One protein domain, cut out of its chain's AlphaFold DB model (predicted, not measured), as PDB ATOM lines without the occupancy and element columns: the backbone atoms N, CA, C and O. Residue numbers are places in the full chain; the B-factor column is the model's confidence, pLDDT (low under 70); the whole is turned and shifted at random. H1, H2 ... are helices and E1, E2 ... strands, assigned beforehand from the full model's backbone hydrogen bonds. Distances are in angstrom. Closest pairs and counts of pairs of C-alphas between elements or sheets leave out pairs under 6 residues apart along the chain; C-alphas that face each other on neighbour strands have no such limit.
ATOM      1  N   ASN A   2     169.824 256.792 338.803       71.81
ATOM      2  CA  ASN A   2     170.189 255.493 338.216       71.81
ATOM      3  C   ASN A   2     169.022 254.487 338.339       71.81
ATOM      4  O   ASN A   2     168.160 254.640 339.207       71.81
ATOM      5  N   ASP A   3     168.999 253.443 337.505       69.06
ATOM      6  CA  ASP A   3     167.943 252.413 337.482       69.06
ATOM      7  C   ASP A   3     167.664 251.764 338.846       69.06
ATOM      8  O   ASP A   3     166.526 251.410 339.162       69.06
ATOM      9  N   LEU A   4     168.699 251.600 339.670       73.31
ATOM     10  CA  LEU A   4     168.600 251.019 341.004       73.31
ATOM     11  C   LEU A   4     167.780 251.921 341.941       73.31
ATOM     12  O   LEU A   4     166.955 251.423 342.705       73.31
ATOM     13  N   GLU A   5     167.961 253.241 341.846       76.25
ATOM     14  CA  GLU A   5     167.202 254.230 342.623       76.25
ATOM     15  C   GLU A   5     165.718 254.218 342.232       76.25
ATOM     16  O   GLU A   5     164.840 254.299 343.093       76.25
ATOM     17  N   ILE A   6     165.420 254.051 340.939       74.75
ATOM     18  CA  ILE A   6     164.042 253.957 340.432       74.75
ATOM     19  C   ILE A   6     163.370 252.677 340.930       74.75
ATOM     20  O   ILE A   6     162.226 252.715 341.384       74.75
ATOM     21  N   LYS A   7     164.080 251.547 340.888       80.69
ATOM     22  CA  LYS A   7     163.553 250.244 341.320       80.69
ATOM     23  C   LYS A   7     163.243 250.187 342.819       80.69
ATOM     24  O   LYS A   7     162.353 249.450 343.231       80.69
ATOM     25  N   GLN A   8     163.924 250.998 343.627       80.81
ATOM     26  CA  GLN A   8     163.689 251.112 345.071       80.81
ATOM     27  C   GLN A   8     162.618 252.154 345.440       80.81
ATOM     28  O   GLN A   8     162.223 252.259 346.605       80.81
ATOM     29  N   ARG A   9     162.122 252.929 344.467       84.38
ATOM     30  CA  ARG A   9     161.141 253.993 344.684       84.38
ATOM     31  C   ARG A   9     159.715 253.444 344.780       84.38
ATOM     32  O   ARG A   9     159.350 252.418 344.206       84.38
ATOM     33  N   TYR A  10     158.885 254.194 345.497       85.75
ATOM     34  CA  TYR A  10     157.441 254.009 345.534       85.75
ATOM     35  C   TYR A  10     156.735 254.970 344.575       85.75
ATOM     36  O   TYR A  10     157.076 256.151 344.479       85.75
ATOM     37  N   PHE A  11     155.693 254.473 343.920       84.94
ATOM     38  CA  PHE A  11     154.929 255.179 342.901       84.94
ATOM     39  C   PHE A  11     153.482 255.392 343.346       84.94
ATOM     40  O   PHE A  11     152.855 254.460 343.855       84.94
ATOM     41  N   PRO A  12     152.900 256.582 343.135       83.56
ATOM     42  CA  PRO A  12     151.487 256.804 343.409       83.56
ATOM     43  C   PRO A  12     150.592 255.841 342.621       83.56
ATOM     44  O   PRO A  12     150.736 255.673 341.411       83.56
ATOM     45  N   VAL A  13     149.588 255.261 343.283       85.56
ATOM     46  CA  VAL A  13     148.568 254.397 342.648       85.56
ATOM     47  C   VAL A  13     147.932 255.065 341.429       85.56
ATOM     48  O   VAL A  13     147.599 254.394 340.454       85.56
ATOM     49  N   SER A  14     147.728 256.382 341.497       77.12
ATOM     50  CA  SER A  14     147.182 257.187 340.407       77.12
ATOM     51  C   SER A  14     148.058 257.112 339.157       77.12
ATOM     52  O   SER A  14     147.534 256.777 338.100       77.12
ATOM     53  N   MET A  15     149.371 257.320 339.294       81.81
ATOM     54  CA  MET A  15     150.337 257.212 338.196       81.81
ATOM     55  C   MET A  15     150.270 255.835 337.547       81.81
ATOM     56  O   MET A  15     150.098 255.735 336.334       81.81
ATOM     57  N   VAL A  16     150.391 254.777 338.351       89.44
ATOM     58  CA  VAL A  16     150.396 253.400 337.843       89.44
ATOM     59  C   VAL A  16     149.099 253.118 337.084       89.44
ATOM     60  O   VAL A  16     149.110 252.523 336.007       89.44
ATOM     61  N   LYS A  17     147.966 253.619 337.593       87.00
ATOM     62  CA  LYS A  17     146.674 253.517 336.914       87.00
ATOM     63  C   LYS A  17     146.635 254.287 335.597       87.00
ATOM     64  O   LYS A  17     146.049 253.783 334.642       87.00
ATOM     65  N   ALA A  18     147.199 255.492 335.534       79.75
ATOM     66  CA  ALA A  18     147.249 256.271 334.299       79.75
ATOM     67  C   ALA A  18     148.128 255.602 333.247       79.75
ATOM     68  O   ALA A  18     147.685 255.454 332.113       79.75
ATOM     69  N   TYR A  19     149.305 255.109 333.636       83.88
ATOM     70  CA  TYR A  19     150.170 254.343 332.744       83.88
ATOM     71  C   TYR A  19     149.456 253.094 332.207       83.88
ATOM     72  O   TYR A  19     149.356 252.902 330.999       83.88
ATOM     73  N   ALA A  20     148.848 252.294 333.088       89.81
ATOM     74  CA  ALA A  20     148.069 251.129 332.676       89.81
ATOM     75  C   ALA A  20     146.887 251.511 331.763       89.81
ATOM     76  O   ALA A  20     146.563 250.785 330.825       89.81
ATOM     77  N   SER A  21     146.259 252.666 332.003       83.75
ATOM     78  CA  SER A  21     145.167 253.174 331.161       83.75
ATOM     79  C   SER A  21     145.652 253.677 329.800       83.75
ATOM     80  O   SER A  21     144.873 253.683 328.855       83.75
ATOM     81  N   ARG A  22     146.915 254.098 329.669       81.44
ATOM     82  CA  ARG A  22     147.518 254.447 328.374       81.44
ATOM     83  C   ARG A  22     147.681 253.211 327.491       81.44
ATOM     84  O   ARG A  22     147.473 253.309 326.290       81.44
ATOM     85  N   ILE A  23     148.015 252.068 328.091       85.06
ATOM     86  CA  ILE A  23     148.161 250.792 327.380       85.06
ATOM     87  C   ILE A  23     146.785 250.213 327.032       85.06
ATOM     88  O   ILE A  23     146.483 249.971 325.871       85.06
ATOM     89  N   TYR A  24     145.937 250.025 328.046       86.12
ATOM     90  CA  TYR A  24     144.680 249.281 327.919       86.12
ATOM     91  C   TYR A  24     143.468 250.143 327.537       86.12
ATOM     92  O   TYR A  24     142.420 249.639 327.133       86.12
ATOM     93  N   GLY A  25     143.556 251.459 327.715       82.75
ATOM     94  CA  GLY A  25     142.412 252.360 327.657       82.75
ATOM     95  C   GLY A  25     141.668 252.451 328.994       82.75
ATOM     96  O   GLY A  25     142.240 252.383 330.083       82.75
ATOM     97  N   LYS A  26     140.348 252.661 328.944       86.75
ATOM     98  CA  LYS A  26     139.541 252.922 330.147       86.75
ATOM     99  C   LYS A  26     139.428 251.674 331.039       86.75
ATOM    100  O   LYS A  26     138.630 250.779 330.772       86.75
ATOM    101  N   ILE A  27     140.138 251.671 332.168       89.00
ATOM    102  CA  ILE A  27     140.074 250.593 333.170       89.00
ATOM    103  C   ILE A  27     138.851 250.774 334.084       89.00
ATOM    104  O   ILE A  27     138.691 251.806 334.747       89.00
ATOM    105  N   SER A  28     137.992 249.754 334.167       92.81
ATOM    106  CA  SER A  28     136.848 249.749 335.090       92.81
ATOM    107  C   SER A  28     137.297 249.678 336.558       92.81
ATOM    108  O   SER A  28     138.396 249.223 336.874       92.81
ATOM    109  N   LYS A  29     136.441 250.111 337.495       91.50
ATOM    110  CA  LYS A  29     136.754 250.061 338.938       91.50
ATOM    111  C   LYS A  29     137.053 248.631 339.408       91.50
ATOM    112  O   LYS A  29     138.002 248.435 340.164       91.50
ATOM    113  N   ASN A  30     136.282 247.658 338.924       95.25
ATOM    114  CA  ASN A  30     136.436 246.249 339.289       95.25
ATOM    115  C   ASN A  30     137.718 245.659 338.697       95.25
ATOM    116  O   ASN A  30     138.477 245.022 339.419       95.25
ATOM    117  N   ALA A  31     138.011 245.940 337.420       94.81
ATOM    118  CA  ALA A  31     139.262 245.513 336.797       94.81
ATOM    119  C   ALA A  31     140.469 246.070 337.561       94.81
ATOM    120  O   ALA A  31     141.359 245.319 337.941       94.81
ATOM    121  N   TRP A  32     140.445 247.364 337.891       95.25
ATOM    122  CA  TRP A  32     141.516 247.996 338.659       95.25
ATOM    123  C   TRP A  32     141.724 247.363 340.040       95.25
ATOM    124  O   TRP A  32     142.858 247.148 340.462       95.25
ATOM    125  N   HIS A  33     140.635 247.057 340.750       95.19
ATOM    126  CA  HIS A  33     140.715 246.389 342.046       95.19
ATOM    127  C   HIS A  33     141.343 244.995 341.923       95.19
ATOM    128  O   HIS A  33     142.255 244.668 342.683       95.19
ATOM    129  N   ASN A  34     140.922 244.223 340.919       95.44
ATOM    130  CA  ASN A  34     141.453 242.889 340.658       95.44
ATOM    131  C   ASN A  34     142.943 242.930 340.294       95.44
ATOM    132  O   ASN A  34     143.717 242.144 340.830       95.44
ATOM    133  N   TRP A  35     143.364 243.868 339.442       96.88
ATOM    134  CA  TRP A  35     144.765 243.993 339.022       96.88
ATOM    135  C   TRP A  35     145.677 244.361 340.193       96.88
ATOM    136  O   TRP A  35     146.743 243.775 340.355       96.88
ATOM    137  N   ARG A  36     145.227 245.269 341.069       97.00
ATOM    138  CA  ARG A  36     145.936 245.586 342.317       97.00
ATOM    139  C   ARG A  36     146.053 244.376 343.236       97.00
ATOM    140  O   ARG A  36     147.113 244.160 343.809       97.00
ATOM    141  N   SER A  37     144.978 243.601 343.369       96.25
ATOM    142  CA  SER A  37     144.999 242.375 344.166       96.25
ATOM    143  C   SER A  37     145.988 241.355 343.601       96.25
ATOM    144  O   SER A  37     146.716 240.737 344.365       96.25
ATOM    145  N   TRP A  38     146.039 241.199 342.278       96.50
ATOM    146  CA  TRP A  38     146.976 240.300 341.597       96.50
ATOM    147  C   TRP A  38     148.434 240.694 341.826       96.50
ATOM    148  O   TRP A  38     149.261 239.844 342.150       96.50
ATOM    149  N   ALA A  39     148.719 241.991 341.749       96.62
ATOM    150  CA  ALA A  39     150.023 242.556 342.061       96.62
ATOM    151  C   ALA A  39     150.318 242.613 343.576       96.62
ATOM    152  O   ALA A  39     151.275 243.261 343.982       96.62
ATOM    153  N   ASN A  40     149.513 241.980 344.438       96.50
ATOM    154  CA  ASN A  40     149.686 241.991 345.894       96.50
ATOM    155  C   ASN A  40     149.754 243.410 346.501       96.50
ATOM    156  O   ASN A  40     150.421 243.632 347.512       96.50
ATOM    157  N   VAL A  41     149.076 244.393 345.899       94.50
ATOM    158  CA  VAL A  41     149.013 245.758 346.437       94.50
ATOM    159  C   VAL A  41     148.027 245.778 347.611       94.50
ATOM    160  O   VAL A  41     146.839 245.504 347.396       94.50
ATOM    161  N   PRO A  42     148.445 246.173 348.831       91.94
ATOM    162  CA  PRO A  42     147.556 246.194 349.986       91.94
ATOM    163  C   PRO A  42     146.310 247.056 349.759       91.94
ATOM    164  O   PRO A  42     146.334 248.092 349.072       91.94
ATOM    165  N   LYS A  43     145.194 246.641 350.365       89.25
ATOM    166  CA  LYS A  43     143.944 247.404 350.324       89.25
ATOM    167  C   LYS A  43     144.166 248.766 350.987       89.25
ATOM    168  O   LYS A  43     144.684 248.844 352.092       89.25
ATOM    169  N   GLY A  44     143.781 249.839 350.299       85.00
ATOM    170  CA  GLY A  44     143.967 251.208 350.793       85.00
ATOM    171  C   GLY A  44     145.371 251.784 350.592       85.00
ATOM    172  O   GLY A  44     145.545 252.978 350.808       85.00
ATOM    173  N   ALA A  45     146.346 251.002 350.106       86.81
ATOM    174  CA  ALA A  45     147.656 251.553 349.769       86.81
ATOM    175  C   ALA A  45     147.508 252.661 348.715       86.81
ATOM    176  O   ALA A  45     146.742 252.500 347.755       86.81
ATOM    177  N   MET A  46     148.235 253.758 348.920       86.31
ATOM    178  CA  MET A  46     148.327 254.907 348.008       86.31
ATOM    179  C   MET A  46     149.614 254.889 347.179       86.31
ATOM    180  O   MET A  46     149.710 255.603 346.181       86.31
ATOM    181  N   LEU A  47     150.559 254.037 347.571       86.56
ATOM    182  CA  LEU A  47     151.857 253.845 346.949       86.56
ATOM    183  C   LEU A  47     152.025 252.382 346.520       86.56
ATOM    184  O   LEU A  47     151.462 251.481 347.144       86.56
ATOM    185  N   ILE A  48     152.766 252.176 345.438       92.94
ATOM    186  CA  ILE A  48     152.998 250.903 344.751       92.94
ATOM    187  C   ILE A  48     154.507 250.780 344.505       92.94
ATOM    188  O   ILE A  48     155.137 251.770 344.139       92.94
ATOM    189  N   THR A  49     155.106 249.608 344.721       95.06
ATOM    190  CA  THR A  49     156.535 249.388 344.417       95.06
ATOM    191  C   THR A  49     156.779 249.300 342.909       95.06
ATOM    192  O   THR A  49     155.840 249.118 342.132       95.06
ATOM    193  N   PHE A  50     158.036 249.390 342.474       94.12
ATOM    194  CA  PHE A  50     158.380 249.200 341.063       94.12
ATOM    195  C   PHE A  50     157.887 247.849 340.516       94.12
ATOM    196  O   PHE A  50     157.214 247.812 339.490       94.12
ATOM    197  N   ASP A  51     158.109 246.752 341.241       95.75
ATOM    198  CA  ASP A  51     157.686 245.415 340.798       95.75
ATOM    199  C   ASP A  51     156.167 245.310 340.635       95.75
ATOM    200  O   ASP A  51     155.665 244.756 339.659       95.75
ATOM    201  N   GLN A  52     155.412 245.896 341.565       96.94
ATOM    202  CA  GLN A  52     153.955 245.935 341.484       96.94
ATOM    203  C   GLN A  52     153.474 246.802 340.313       96.94
ATOM    204  O   GLN A  52     152.451 246.495 339.697       96.94
ATOM    205  N   PHE A  53     154.200 247.874 339.990       95.44
ATOM    206  CA  PHE A  53     153.946 248.674 338.799       95.44
ATOM    207  C   PHE A  53     154.175 247.825 337.541       95.44
ATOM    208  O   PHE A  53     153.241 247.667 336.751       95.44
ATOM    209  N   CYS A  54     155.340 247.196 337.392       96.88
ATOM    210  CA  CYS A  54     155.639 246.295 336.276       96.88
ATOM    211  C   CYS A  54     154.583 245.193 336.129       96.88
ATOM    212  O   CYS A  54     154.095 244.948 335.029       96.88
ATOM    213  N   PHE A  55     154.146 244.599 337.240       98.25
ATOM    214  CA  PHE A  55     153.094 243.586 337.251       98.25
ATOM    215  C   PHE A  55     151.767 244.122 336.700       98.25
ATOM    216  O   PHE A  55     151.139 243.503 335.845       98.25
ATOM    217  N   ILE A  56     151.329 245.298 337.154       97.81
ATOM    218  CA  ILE A  56     150.089 245.924 336.674       97.81
ATOM    219  C   ILE A  56     150.205 246.321 335.195       97.81
ATOM    220  O   ILE A  56     149.244 246.151 334.442       97.81
ATOM    221  N   ALA A  57     151.362 246.832 334.773       96.00
ATOM    222  CA  ALA A  57     151.634 247.157 333.379       96.00
ATOM    223  C   ALA A  57     151.578 245.904 332.493       96.00
ATOM    224  O   ALA A  57     150.926 245.934 331.454       96.00
ATOM    225  N   ALA A  58     152.153 244.788 332.944       97.81
ATOM    226  CA  ALA A  58     152.089 243.509 332.250       97.81
ATOM    227  C   ALA A  58     150.642 243.016 332.080       97.81
ATOM    228  O   ALA A  58     150.262 242.607 330.983       97.81
ATOM    229  N   ILE A  59     149.798 243.125 333.117       97.62
ATOM    230  CA  ILE A  59     148.363 242.810 332.986       97.62
ATOM    231  C   ILE A  59     147.716 243.688 331.909       97.62
ATOM    232  O   ILE A  59     146.944 243.181 331.094       97.62
ATOM    233  N   ALA A  60     147.998 244.994 331.908       95.69
ATOM    234  CA  ALA A  60     147.422 245.924 330.941       95.69
ATOM    235  C   ALA A  60     147.824 245.569 329.501       95.69
ATOM    236  O   ALA A  60     146.958 245.527 328.625       95.69
ATOM    237  N   THR A  61     149.099 245.251 329.268       94.75
ATOM    238  CA  THR A  61     149.618 244.816 327.963       94.75
ATOM    239  C   THR A  61     148.944 243.526 327.505       94.75
ATOM    240  O   THR A  61     148.280 243.516 326.471       94.75
ATOM    241  N   LEU A  62     148.974 242.475 328.329       96.31
ATOM    242  CA  LEU A  62     148.394 241.173 327.979       96.31
ATOM    243  C   LEU A  62     146.879 241.235 327.768       96.31
ATOM    244  O   LEU A  62     146.341 240.543 326.910       96.31
ATOM    245  N   ARG A  63     146.158 242.071 328.526       94.81
ATOM    246  CA  ARG A  63     144.719 242.291 328.304       94.81
ATOM    247  C   ARG A  63     144.428 243.083 327.036       94.81
ATOM    248  O   ARG A  63     143.335 242.939 326.496       94.81
ATOM    249  N   THR A  64     145.362 243.903 326.574       92.50
ATOM    250  CA  THR A  64     145.232 244.617 325.298       92.50
ATOM    251  C   THR A  64     145.434 243.653 324.135       92.50
ATOM    252  O   THR A  64     144.621 243.619 323.216       92.50
ATOM    253  N   GLU A  65     146.463 242.812 324.215       92.25
ATOM    254  CA  GLU A  65     146.781 241.799 323.203       92.25
ATOM    255  C   GLU A  65     145.753 240.660 323.179       92.25
ATOM    256  O   GLU A  65     145.387 240.146 322.120       92.25
ATOM    257  N   HIS A  66     145.233 240.284 324.351       93.62
ATOM    258  CA  HIS A  66     144.327 239.152 324.519       93.62
ATOM    259  C   HIS A  66     143.120 239.483 325.418       93.62
ATOM    260  O   HIS A  66     143.003 238.973 326.538       93.62
ATOM    261  N   PRO A  67     142.141 240.272 324.934       89.00
ATOM    262  CA  PRO A  67     141.063 240.808 325.772       89.00
ATOM    263  C   PRO A  67     140.209 239.754 326.485       89.00
ATOM    264  O   PRO A  67     139.817 239.939 327.639       89.00
ATOM    265  N   LYS A  68     139.928 238.634 325.808       89.50
ATOM    266  CA  LYS A  68     139.017 237.582 326.290       89.50
ATOM    267  C   LYS A  68     139.728 236.361 326.875       89.50
ATOM    268  O   LYS A  68     139.055 235.472 327.382       89.50
ATOM    269  N   ARG A  69     141.059 236.299 326.794       93.50
ATOM    270  CA  ARG A  69     141.820 235.137 327.260       93.50
ATOM    271  C   ARG A  69     141.960 235.169 328.778       93.50
ATOM    272  O   ARG A  69     142.078 236.237 329.388       93.50
ATOM    273  N   GLU A  70     141.940 233.998 329.395       91.44
ATOM    274  CA  GLU A  70     142.362 233.861 330.784       91.44
ATOM    275  C   GLU A  70     143.880 234.021 330.860       91.44
ATOM    276  O   GLU A  70     144.630 233.330 330.173       91.44
ATOM    277  N   LEU A  71     144.324 234.986 331.661       94.31
ATOM    278  CA  LEU A  71     145.745 235.216 331.881       94.31
ATOM    279  C   LEU A  71     146.219 234.304 333.002       94.31
ATOM    280  O   LEU A  71     145.554 234.210 334.036       94.31
ATOM    281  N   SER A  72     147.376 233.675 332.823       95.44
ATOM    282  CA  SER A  72     148.026 232.959 333.918       95.44
ATOM    283  C   SER A  72     148.893 233.920 334.729       95.44
ATOM    284  O   SER A  72     149.432 234.893 334.204       95.44
ATOM    285  N   ARG A  73     149.054 233.649 336.027       94.50
ATOM    286  CA  ARG A  73     149.937 234.459 336.876       94.50
ATOM    287  C   ARG A  73     151.392 234.408 336.398       94.50
ATOM    288  O   ARG A  73     152.034 235.448 336.331       94.50
ATOM    289  N   SER A  74     151.862 233.221 336.012       95.44
ATOM    290  CA  SER A  74     153.227 233.009 335.519       95.44
ATOM    291  C   SER A  74     153.523 233.831 334.263       95.44
ATOM    292  O   SER A  74     154.580 234.440 334.167       95.44
ATOM    293  N   GLU A  75     152.573 233.917 333.334       95.94
ATOM    294  CA  GLU A  75     152.712 234.733 332.125       95.94
ATOM    295  C   GLU A  75     152.825 236.230 332.441       95.94
ATOM    296  O   GLU A  75     153.669 236.934 331.886       95.94
ATOM    297  N   VAL A  76     152.004 236.721 333.376       97.25
ATOM    298  CA  VAL A  76     152.086 238.113 333.832       97.25
ATOM    299  C   VAL A  76     153.437 238.381 334.496       97.25
ATOM    300  O   VAL A  76     154.048 239.411 334.231       97.25
ATOM    301  N   GLU A  77     153.927 237.457 335.324       96.56
ATOM    302  CA  GLU A  77     155.232 237.560 335.988       96.56
ATOM    303  C   GLU A  77     156.390 237.542 334.990       96.56
ATOM    304  O   GLU A  77     157.326 238.326 335.133       96.56
ATOM    305  N   GLN A  78     156.328 236.701 333.958       97.12
ATOM    306  CA  GLN A  78     157.333 236.674 332.896       97.12
ATOM    307  C   GLN A  78     157.415 238.023 332.180       97.12
ATOM    308  O   GLN A  78     158.504 238.579 332.046       97.12
ATOM    309  N   LEU A  79     156.272 238.592 331.785       96.56
ATOM    310  CA  LEU A  79     156.256 239.894 331.120       96.56
ATOM    311  C   LEU A  79     156.665 241.033 332.068       96.56
ATOM    312  O   LEU A  79     157.424 241.913 331.670       96.56
ATOM    313  N   ALA A  80     156.234 241.002 333.332       96.44
ATOM    314  CA  ALA A  80     156.623 241.980 334.354       96.44
ATOM    315  C   ALA A  80     158.142 242.007 334.602       96.44
ATOM    316  O   ALA A  80     158.716 243.065 334.863       96.44
ATOM    317  N   ASN A  81     158.793 240.847 334.498       95.62
ATOM    318  CA  ASN A  81     160.238 240.702 334.643       95.62
ATOM    319  C   ASN A  81     161.011 240.881 333.328       95.62
ATOM    320  O   ASN A  81     162.241 240.830 333.341       95.62
ATOM    321  N   SER A  82     160.324 241.093 332.201       95.56
ATOM    322  CA  SER A  82     160.992 241.330 330.922       95.56
ATOM    323  C   SER A  82     161.772 242.643 330.951       95.56
ATOM    324  O   SER A  82     161.296 243.663 331.464       95.56
ATOM    325  N   LEU A  83     162.980 242.613 330.381       91.75
ATOM    326  CA  LEU A  83     163.833 243.795 330.288       91.75
ATOM    327  C   LEU A  83     163.113 244.922 329.539       91.75
ATOM    328  O   LEU A  83     163.076 246.047 330.025       91.75
ATOM    329  N   ASP A  84     162.453 244.593 328.429       87.06
ATOM    330  CA  ASP A  84     161.745 245.557 327.584       87.06
ATOM    331  C   ASP A  84     160.678 246.343 328.353       87.06
ATOM    332  O   ASP A  84     160.620 247.575 328.267       87.06
ATOM    333  N   LEU A  85     159.845 245.658 329.147       88.50
ATOM    334  CA  LEU A  85     158.803 246.335 329.914       88.50
ATOM    335  C   LEU A  85     159.402 247.207 331.023       88.50
ATOM    336  O   LEU A  85     158.958 248.342 331.209       88.50
ATOM    337  N   GLN A  86     160.410 246.707 331.741       92.62
ATOM    338  CA  GLN A  86     161.064 247.470 332.805       92.62
ATOM    339  C   GLN A  86     161.758 248.719 332.259       92.62
ATOM    340  O   GLN A  86     161.566 249.801 332.810       92.62
ATOM    341  N   THR A  87     162.506 248.596 331.161       84.88
ATOM    342  CA  THR A  87     163.183 249.721 330.505       84.88
ATOM    343  C   THR A  87     162.179 250.744 329.983       84.88
ATOM    344  O   THR A  87     162.388 251.941 330.157       84.88
ATOM    345  N   SER A  88     161.052 250.305 329.418       82.38
ATOM    346  CA  SER A  88     159.976 251.207 328.989       82.38
ATOM    347  C   SER A  88     159.396 252.013 330.159       82.38
ATOM    348  O   SER A  88     159.249 253.234 330.073       82.38
ATOM    349  N   ILE A  89     159.132 251.359 331.295       87.50
ATOM    350  CA  ILE A  89     158.627 252.029 332.501       87.50
ATOM    351  C   ILE A  89     159.663 253.011 333.061       87.50
ATOM    352  O   ILE A  89     159.304 254.145 333.387       87.50
ATOM    353  N   VAL A  90     160.937 252.608 333.141       86.94
ATOM    354  CA  VAL A  90     162.050 253.474 333.568       86.94
ATOM    355  C   VAL A  90     162.141 254.711 332.677       86.94
ATOM    356  O   VAL A  90     162.113 255.822 333.195       86.94
ATOM    357  N   ALA A  91     162.132 254.543 331.353       78.56
ATOM    358  CA  ALA A  91     162.216 255.654 330.410       78.56
ATOM    359  C   ALA A  91     161.062 256.657 330.580       78.56
ATOM    360  O   ALA A  91     161.271 257.866 330.493       78.56
ATOM    361  N   VAL A  92     159.842 256.187 330.868       77.50
ATOM    362  CA  VAL A  92     158.709 257.082 331.162       77.50
ATOM    363  C   VAL A  92     158.908 257.836 332.477       77.50
ATOM    364  O   VAL A  92     158.604 259.028 332.543       77.50
ATOM    365  N   ILE A  93     159.422 257.174 333.515       80.19
ATOM    366  CA  ILE A  93     159.726 257.815 334.802       80.19
ATOM    367  C   ILE A  93     160.794 258.894 334.611       80.19
ATOM    368  O   ILE A  93     160.585 260.037 335.015       80.19
ATOM    369  N   GLU A  94     161.894 258.559 333.944       78.88
ATOM    370  CA  GLU A  94     162.993 259.484 333.674       78.88
ATOM    371  C   GLU A  94     162.565 260.649 332.791       78.88
ATOM    372  O   GLU A  94     162.911 261.791 333.077       78.88
ATOM    373  N   PHE A  95     161.778 260.396 331.743       71.88
ATOM    374  CA  PHE A  95     161.238 261.454 330.894       71.88
ATOM    375  C   PHE A  95     160.436 262.463 331.721       71.88
ATOM    376  O   PHE A  95     160.600 263.672 331.557       71.88
ATOM    377  N   ILE A  96     159.592 261.982 332.633       69.12
ATOM    378  CA  ILE A  96     158.748 262.837 333.473       69.12
ATOM    379  C   ILE A  96     159.576 263.597 334.508       69.12
ATOM    380  O   ILE A  96     159.304 264.770 334.770       69.12
ATOM    381  N   ASP A  97     160.588 262.951 335.079       73.75
ATOM    382  CA  ASP A  97     161.467 263.585 336.054       73.75
ATOM    383  C   ASP A  97     162.385 264.636 335.398       73.75
ATOM    384  O   ASP A  97     162.580 265.701 335.982       73.75
ATOM    385  N   ASN A  98     162.871 264.393 334.173       68.31
ATOM    386  CA  ASN A  98     163.847 265.246 333.484       68.31
ATOM    387  C   ASN A  98     163.235 266.397 332.683       68.31
ATOM    388  O   ASN A  98     163.812 267.479 332.634       68.31
ATOM    389  N   THR A  99     162.117 266.184 331.986       59.69
ATOM    390  CA  THR A  99     161.674 267.184 331.002       59.69
ATOM    391  C   THR A  99     161.132 268.445 331.644       59.69
ATOM    392  O   THR A  99     161.201 269.508 331.033       59.69
ATOM    393  N   GLY A 100     160.506 268.341 332.819       63.12
ATOM    394  CA  GLY A 100     159.739 269.444 333.393       63.12
ATOM    395  C   GLY A 100     158.670 270.011 332.448       63.12
ATOM    396  O   GLY A 100     158.035 270.985 332.830       63.12
TER     397      GLY A 100
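Overview. This is residues 2 to 100 of the 146 residues of an uncharacterized protein of Leptolyngbya sp. NIES-3755 (UniProt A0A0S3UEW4). A small sheet of two short strands, E1 and E2, sits at the first end of the core helix H4, with H2 running beside H4 and H5 packed crosswise on it. H6 crosses H4 with its first part and carries on past the body, where residues 95 to 100 stick out; the short H1 and H3 pack more lightly on H4. The printed part has 99 residues with six named helices and two named strands, in the order H1 E1 H2 H3 E2 H4 H5 H6; the sheet, order E1 - E2, is antiparallel and the class is mostly helix. The whole is compact, with a radius of gyration of the C-alphas of 12.9 A and spans of 38 by 29 by 22 A.

Along the chain. Strand E1 is residues 10 to 12 and E2 is residues 47 to 49, each 6.9 A from first to last C-alpha. H4 directly follows E2, with residues 50 to 65 and a length of 22.5 A; its C-alpha 50 is at (158.380, 249.200, 341.063). H2, residues 13 to 24, directly follows E1 and is 16.1 A long. H3 is residues 29 to 38, 14.4 A long, and H5 is residues 73 to 80, 10.4 A long. H1, residues 3 to 7, begins at C-alpha 3 at (167.943, 252.413, 337.482). H6, residues 83 to 99, is the longest helix at 23.5 A and ends at C-alpha 99 at (161.674, 267.184, 331.002).

Arrangement. E1 and E2 are antiparallel neighbours at 137 degrees; C-alphas 11 and 48 face each other at 5.0 A. N 11 and O 48, and N 48 and O 11, are within hydrogen-bond range, each at 2.8 A. The closest C-alphas of E1 and H4 are those of Tyr 10 and Phe 50, 6.6 A apart. H4 is the hub, touching the five other helices. It touches H2 at a shallow tilt of 24 degrees, the same way; their closest C-alphas are those of Tyr 24 and Ala 60, 5.3 A apart. H4 and H5 touch and are about perpendicular at 75 degrees, with C-alphas of Cys 54 and Ala 80 closest at 4.8 A. With residues 54 to 58 alone, H4 touches residues 85 to 89 of H6, opposite ways at a steep tilt of 68 degrees, only just short of perpendicular; the closest C-alphas, Cys 54 and Gln 86, are 6.5 A apart. H3 and H4 only just touch, with 3 pairs of C-alphas within 8 A; the closest, Trp 35 and Ile 56, are 6.1 A apart. H1 and H4 also only just touch, with 3 such pairs; the closest, Lys 7 and Phe 50, are 5.3 A apart. H2 and H6 are apart. In H1, H2, H3, H4, H5 and H6 every O i to N i+4 pair is within hydrogen-bond range.

Size, cuts and confidence. The two C-alphas farthest apart, those of Glu 70 and Gly 100, are 39.7 A apart. The printed part has no cut and no long link. The mean pLDDT of the printed part is 88.3; residues 3, 96 and 98 to 100 are under 70.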